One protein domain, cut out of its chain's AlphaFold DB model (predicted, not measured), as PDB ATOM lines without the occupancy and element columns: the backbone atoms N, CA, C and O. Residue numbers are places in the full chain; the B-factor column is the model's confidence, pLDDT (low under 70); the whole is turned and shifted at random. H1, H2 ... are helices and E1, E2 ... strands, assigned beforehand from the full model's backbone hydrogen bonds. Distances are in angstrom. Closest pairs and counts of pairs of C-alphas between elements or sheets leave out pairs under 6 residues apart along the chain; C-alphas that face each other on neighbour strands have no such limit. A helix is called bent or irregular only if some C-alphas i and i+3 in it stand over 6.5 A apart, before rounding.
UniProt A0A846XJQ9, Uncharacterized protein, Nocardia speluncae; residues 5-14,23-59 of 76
ATOM      1  N   GLU A   5     184.719 188.474 190.850       89.25
ATOM      2  CA  GLU A   5     185.220 189.409 189.825       89.25
ATOM      3  C   GLU A   5     185.836 190.672 190.442       89.25
ATOM      4  O   GLU A   5     186.667 191.327 189.817       89.25
ATOM      5  N   THR A   6     185.483 190.972 191.691       92.62
ATOM      6  CA  THR A   6     186.045 192.051 192.503       92.62
ATOM      7  C   THR A   6     186.416 191.533 193.890       92.62
ATOM      8  O   THR A   6     186.035 190.423 194.274       92.62
ATOM      9  N   VAL A   7     187.181 192.330 194.633       90.94
ATOM     10  CA  VAL A   7     187.414 192.133 196.061       90.94
ATOM     11  C   VAL A   7     187.277 193.443 196.818       90.94
ATOM     12  O   VAL A   7     187.697 194.487 196.321       90.94
ATOM     13  N   ARG A   8     186.733 193.395 198.027       92.19
ATOM     14  CA  ARG A   8     186.497 194.589 198.829       92.19
ATOM     15  C   ARG A   8     187.684 194.971 199.711       92.19
ATOM     16  O   ARG A   8     188.311 194.118 200.352       92.19
ATOM     17  N   ALA A   9     187.980 196.264 199.762       90.62
ATOM     18  CA  ALA A   9     189.030 196.828 200.601       90.62
ATOM     19  C   ALA A   9     188.644 198.196 201.163       90.62
ATOM     20  O   ALA A   9     187.820 198.905 200.595       90.62
ATOM     21  N   LEU A  10     189.285 198.569 202.265       90.50
ATOM     22  CA  LEU A  10     189.295 199.931 202.779       90.50
ATOM     23  C   LEU A  10     190.530 200.660 202.247       90.50
ATOM     24  O   LEU A  10     191.653 200.155 202.370       90.50
ATOM     25  N   VAL A  11     190.308 201.839 201.673       86.56
ATOM     26  CA  VAL A  11     191.352 202.755 201.201       86.56
ATOM     27  C   VAL A  11     191.410 203.945 202.146       86.56
ATOM     28  O   VAL A  11     190.388 204.571 202.414       86.56
ATOM     29  N   ASP A  12     192.614 204.244 202.623       89.69
ATOM     30  CA  ASP A  12     192.935 205.478 203.338       89.69
ATOM     31  C   ASP A  12     193.569 206.453 202.343       89.69
ATOM     32  O   ASP A  12     194.612 206.160 201.748       89.69
ATOM     33  N   PHE A  13     192.914 207.587 202.115       88.50
ATOM     34  CA  PHE A  13     193.438 208.634 201.251       88.50
ATOM     35  C   PHE A  13     193.142 210.011 201.826       88.50
ATOM     36  O   PHE A  13     192.258 210.201 202.657       88.50
ATOM     37  N   ALA A  14     193.886 211.003 201.352       94.25
ATOM     38  CA  ALA A  14     193.627 212.387 201.685       94.25
ATOM     39  C   ALA A  14     193.629 213.241 200.425       94.25
ATOM     40  O   ALA A  14     194.445 213.032 199.522       94.25
ATOM     41  N   LEU A  23     193.637 219.884 204.125       96.62
ATOM     42  CA  LEU A  23     193.765 218.473 203.787       96.62
ATOM     43  C   LEU A  23     192.715 217.678 204.567       96.62
ATOM     44  O   LEU A  23     192.702 217.709 205.799       96.62
ATOM     45  N   VAL A  24     191.863 216.949 203.855       96.31
ATOM     46  CA  VAL A  24     190.823 216.101 204.439       96.31
ATOM     47  C   VAL A  24     191.225 214.641 204.272       96.31
ATOM     48  O   VAL A  24     191.633 214.232 203.189       96.31
ATOM     49  N   HIS A  25     191.125 213.869 205.352       94.75
ATOM     50  CA  HIS A  25     191.394 212.432 205.363       94.75
ATOM     51  C   HIS A  25     190.094 211.639 205.218       94.75
ATOM     52  O   HIS A  25     189.090 211.955 205.862       94.75
ATOM     53  N   HIS A  26     190.141 210.586 204.412       91.69
ATOM     54  CA  HIS A  26     189.021 209.726 204.063       91.69
ATOM     55  C   HIS A  26     189.401 208.264 204.277       91.69
ATOM     56  O   HIS A  26     190.499 207.837 203.926       91.69
ATOM     57  N   ILE A  27     188.460 207.492 204.817       91.69
ATOM     58  CA  ILE A  27     188.505 206.033 204.782       91.69
ATOM     59  C   ILE A  27     187.250 205.585 204.049       91.69
ATOM     60  O   ILE A  27     186.140 205.825 204.527       91.69
ATOM     61  N   GLU A  28     187.425 204.950 202.896       90.50
ATOM     62  CA  GLU A  28     186.318 204.505 202.049       90.50
ATOM     63  C   GLU A  28     186.412 203.010 201.767       90.50
ATOM     64  O   GLU A  28     187.501 202.456 201.618       90.50
ATOM     65  N   GLU A  29     185.254 202.353 201.700       91.88
ATOM     66  CA  GLU A  29     185.154 200.966 201.259       91.88
ATOM     67  C   GLU A  29     184.963 200.934 199.739       91.88
ATOM     68  O   GLU A  29     184.040 201.558 199.211       91.88
ATOM     69  N   VAL A  30     185.841 200.217 199.041       90.06
ATOM     70  CA  VAL A  30     185.875 200.140 197.576       90.06
ATOM     71  C   VAL A  30     185.907 198.692 197.098       90.06
ATOM     72  O   VAL A  30     186.438 197.808 197.775       90.06
ATOM     73  N   ASP A  31     185.388 198.464 195.893       92.12
ATOM     74  CA  ASP A  31     185.525 197.202 195.171       92.12
ATOM     75  C   ASP A  31     186.691 197.295 194.176       92.12
ATOM     76  O   ASP A  31     186.685 198.116 193.258       92.12
ATOM     77  N   ILE A  32     187.690 196.430 194.340       89.56
ATOM     78  CA  ILE A  32     188.871 196.346 193.477       89.56
ATOM     79  C   ILE A  32     188.653 195.235 192.443       89.56
ATOM     80  O   ILE A  32     188.497 194.073 192.831       89.56
ATOM     81  N   PRO A  33     188.678 195.531 191.132       92.19
ATOM     82  CA  PRO A  33     188.572 194.514 190.093       92.19
ATOM     83  C   PRO A  33     189.717 193.503 190.148       92.19
ATOM     84  O   PRO A  33     190.888 193.873 190.277       92.19
ATOM     85  N   LEU A  34     189.394 192.220 189.996       89.81
ATOM     86  CA  LEU A  34     190.388 191.160 189.876       89.81
ATOM     87  C   LEU A  34     190.707 190.883 188.405       89.81
ATOM     88  O   LEU A  34     189.814 190.793 187.565       89.81
ATOM     89  N   ALA A  35     191.989 190.693 188.102       90.19
ATOM     90  CA  ALA A  35     192.463 190.374 186.760       90.19
ATOM     91  C   ALA A  35     193.373 189.141 186.749       90.19
ATOM     92  O   ALA A  35     194.070 188.830 187.722       90.19
ATOM     93  N   ASP A  36     193.406 188.456 185.603       86.88
ATOM     94  CA  ASP A  36     194.472 187.500 185.309       86.88
ATOM     95  C   ASP A  36     195.826 188.239 185.291       86.88
ATOM     96  O   ASP A  36     195.894 189.360 184.775       86.88
ATOM     97  N   PRO A  37     196.924 187.650 185.805       86.88
ATOM     98  CA  PRO A  37     198.236 188.297 185.789       86.88
ATOM     99  C   PRO A  37     198.701 188.791 184.410       86.88
ATOM    100  O   PRO A  37     199.472 189.743 184.343       86.88
ATOM    101  N   ARG A  38     198.234 188.189 183.308       86.31
ATOM    102  CA  ARG A  38     198.561 188.607 181.931       86.31
ATOM    103  C   ARG A  38     197.780 189.836 181.459       86.31
ATOM    104  O   ARG A  38     198.126 190.401 180.428       86.31
ATOM    105  N   GLN A  39     196.717 190.205 182.167       85.44
ATOM    106  CA  GLN A  39     195.813 191.314 181.841       85.44
ATOM    107  C   GLN A  39     195.817 192.410 182.915       85.44
ATOM    108  O   GLN A  39     195.098 193.397 182.789       85.44
ATOM    109  N   CYS A  40     196.610 192.237 183.972       85.50
ATOM    110  CA  CYS A  40     196.672 193.167 185.086       85.50
ATOM    111  C   CYS A  40     197.342 194.485 184.669       85.50
ATOM    112  O   CYS A  40     198.463 194.476 184.157       85.50
ATOM    113  N   THR A  41     196.689 195.620 184.936       84.00
ATOM    114  CA  THR A  41     197.269 196.963 184.715       84.00
ATOM    115  C   THR A  41     198.043 197.488 185.932       84.00
ATOM    116  O   THR A  41     198.577 198.599 185.900       84.00
ATOM    117  N   HIS A  42     198.129 196.688 187.003       74.94
ATOM    118  CA  HIS A  42     198.826 196.935 188.277       74.94
ATOM    119  C   HIS A  42     198.363 198.148 189.102       74.94
ATOM    120  O   HIS A  42     198.692 198.207 190.284       74.94
ATOM    121  N   HIS A  43     197.599 199.073 188.519       76.62
ATOM    122  CA  HIS A  43     197.077 200.275 189.177       76.62
ATOM    123  C   HIS A  43     195.568 200.185 189.413       76.62
ATOM    124  O   HIS A  43     195.107 200.517 190.497       76.62
ATOM    125  N   ASP A  44     194.817 199.675 188.430       83.19
ATOM    126  CA  ASP A  44     193.345 199.661 188.473       83.19
ATOM    127  C   ASP A  44     192.766 198.272 188.765       83.19
ATOM    128  O   ASP A  44     191.578 198.121 189.039       83.19
ATOM    129  N   THR A  45     193.598 197.235 188.670       88.69
ATOM    130  CA  THR A  45     193.187 195.838 188.828       88.69
ATOM    131  C   THR A  45     194.185 195.081 189.687       88.69
ATOM    132  O   THR A  45     195.394 195.291 189.559       88.69
ATOM    133  N   LEU A  46     193.700 194.127 190.478       89.56
ATOM    134  CA  LEU A  46     194.511 193.276 191.339       89.56
ATOM    135  C   LEU A  46     194.633 191.852 190.777       89.56
ATOM    136  O   LEU A  46     193.642 191.207 190.440       89.56
ATOM    137  N   CYS A  47     195.852 191.315 190.739       89.88
ATOM    138  CA  CYS A  47     196.123 189.917 190.396       89.88
ATOM    139  C   CYS A  47     196.942 189.221 191.498       89.88
ATOM    140  O   CYS A  47     197.460 189.877 192.405       89.88
ATOM    141  N   ALA A  48     197.114 187.895 191.404       86.94
ATOM    142  CA  ALA A  48     197.897 187.106 192.370       86.94
ATOM    143  C   ALA A  48     199.300 187.662 192.645       86.94
ATOM    144  O   ALA A  48     199.767 187.611 193.778       86.94
ATOM    145  N   HIS A  49     199.983 188.164 191.613       86.81
ATOM    146  CA  HIS A  49     201.358 188.648 191.748       86.81
ATOM    147  C   HIS A  49     201.426 189.987 192.492       86.81
ATOM    148  O   HIS A  49     202.381 190.241 193.218       86.81
ATOM    149  N   CYS A  50     200.401 190.829 192.347       85.56
ATOM    150  CA  CYS A  50     200.338 192.149 192.977       85.56
ATOM    151  C   CYS A  50     199.766 192.113 194.390       85.56
ATOM    152  O   CYS A  50     199.993 193.049 195.154       85.56
ATOM    153  N   ALA A  51     199.058 191.034 194.739       84.62
ATOM    154  CA  ALA A  51     198.418 190.842 196.036       84.62
ATOM    155  C   ALA A  51     199.335 191.216 197.204       84.62
ATOM    156  O   ALA A  51     198.929 191.989 198.064       84.62
ATOM    157  N   HIS A  52     200.586 190.750 197.200       79.19
ATOM    158  CA  HIS A  52     201.518 191.044 198.286       79.19
ATOM    159  C   HIS A  52     201.785 192.548 198.452       79.19
ATOM    160  O   HIS A  52     201.678 193.077 199.558       79.19
ATOM    161  N   THR A  53     202.077 193.250 197.358       82.31
ATOM    162  CA  THR A  53     202.327 194.698 197.379       82.31
ATOM    163  C   THR A  53     201.093 195.476 197.815       82.31
ATOM    164  O   THR A  53     201.208 196.458 198.534       82.31
ATOM    165  N   TRP A  54     199.902 195.031 197.427       81.12
ATOM    166  CA  TRP A  54     198.670 195.720 197.797       81.12
ATOM    167  C   TRP A  54     198.288 195.466 199.253       81.12
ATOM    168  O   TRP A  54     197.836 196.392 199.917       81.12
ATOM    169  N   THR A  55     198.534 194.266 199.787       77.69
ATOM    170  CA  THR A  55     198.255 193.941 201.200       77.69
ATOM    171  C   THR A  55     199.082 194.745 202.204       77.69
ATOM    172  O   THR A  55     198.729 194.767 203.378       77.69
ATOM    173  N   SER A  56     200.164 195.409 201.781       74.69
ATOM    174  CA  SER A  56     200.900 196.338 202.651       74.69
ATOM    175  C   SER A  56     200.318 197.754 202.661       74.69
ATOM    176  O   SER A  56     200.655 198.530 203.551       74.69
ATOM    177  N   GLN A  57     199.462 198.091 201.693       74.62
ATOM    178  CA  GLN A  57     198.896 199.431 201.502       74.62
ATOM    179  C   GLN A  57     197.376 199.481 201.699       74.62
ATOM    180  O   GLN A  57     196.833 200.549 201.948       74.62
ATOM    181  N   HIS A  58     196.695 198.339 201.598       78.69
ATOM    182  CA  HIS A  58     195.241 198.231 201.641       78.69
ATOM    183  C   HIS A  58     194.802 197.255 202.726       78.69
ATOM    184  O   HIS A  58     195.410 196.196 202.916       78.69
ATOM    185  N   LEU A  59     193.684 197.572 203.376       86.31
ATOM    186  CA  LEU A  59     193.022 196.660 204.298       86.31
ATOM    187  C   LEU A  59     191.871 195.952 203.576       86.31
ATOM    188  O   LEU A  59     190.781 196.500 203.445       86.31
TER     189      LEU A  59
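AT A GLANCE: This is residues 5 to 14 and 23 to 59 of the 76 residues of an uncharacterized protein of Nocardia speluncae (UniProt A0A846XJQ9). A long, bent ribbon of two antiparallel strands, E1 and E2, makes most of the length. From the end of the ribbon where E2 finishes, a long looped stretch, residues 34 to 50, leads over to one short helix, H1, which lies off to one side of the ribbon, apart from E1. The printed part has 47 residues with two named strands and one named helix, in the order E1, E2, H1 along the chain; the sheet has the order E1 - E2 and is antiparallel, and the class is mixed, helices and strands. The whole is only just compact, close to loose, with a radius of gyration of the C-alphas of 11.4 A, and only just elongated, spanning 37 by 19 by 15 A.

HOW THE PARTS SIT: The sheet is made of E1, residues 6 to 14, and E2, residues 24 to 33. The two are antiparallel neighbours, with 161 degrees between their N-to-C directions. C-alphas that face each other include 6 and 33, 4.3 A apart, near one end, and 14 and 25, also 4.3 A apart, near the other. The N of Val 7 and the O of Ile 32 are within hydrogen-bond range at 2.8 A, and so are the N of His 26 and the O of Phe 13, at 2.8 A. E1 bends by 54 degrees at residue 9, and E2 bends by 59 degrees at residue 29. H1, residues 51 to 55, is apart from E1. In H1 every O i to N i+4 pair is within hydrogen-bond range.

IN THESE COORDINATES: E2, Val 24 to Pro 33, is the longest strand by residues and measures 26.0 A from first to last C-alpha. E1, Thr 6 to Ala 14, measures 23.6 A, and its first C-alpha, 6, is at (186.045, 192.051, 192.503). C-alpha 33, where E2 ends, is at (188.572, 194.514, 190.093). H1, Ala 51 to Thr 55, measures 6.0 A and ends with C-alpha 55 at (198.255, 193.941, 201.200).

THE WHOLE: The two C-alphas farthest apart in the domain are those of Leu 23 and Arg 38, at 37.3 A. Residues 15 to 22 are cut out and not printed, and C-alphas 14 and 23 are 6.4 A apart across the cut; the link from E1 to E2 runs across it. The link from E2 to H1 is long, with 17 residues, whose C-alphas lie 6 to 17 A from the mean of all C-alphas. The mean pLDDT of the printed part is 87.2, and no printed residue is under 70.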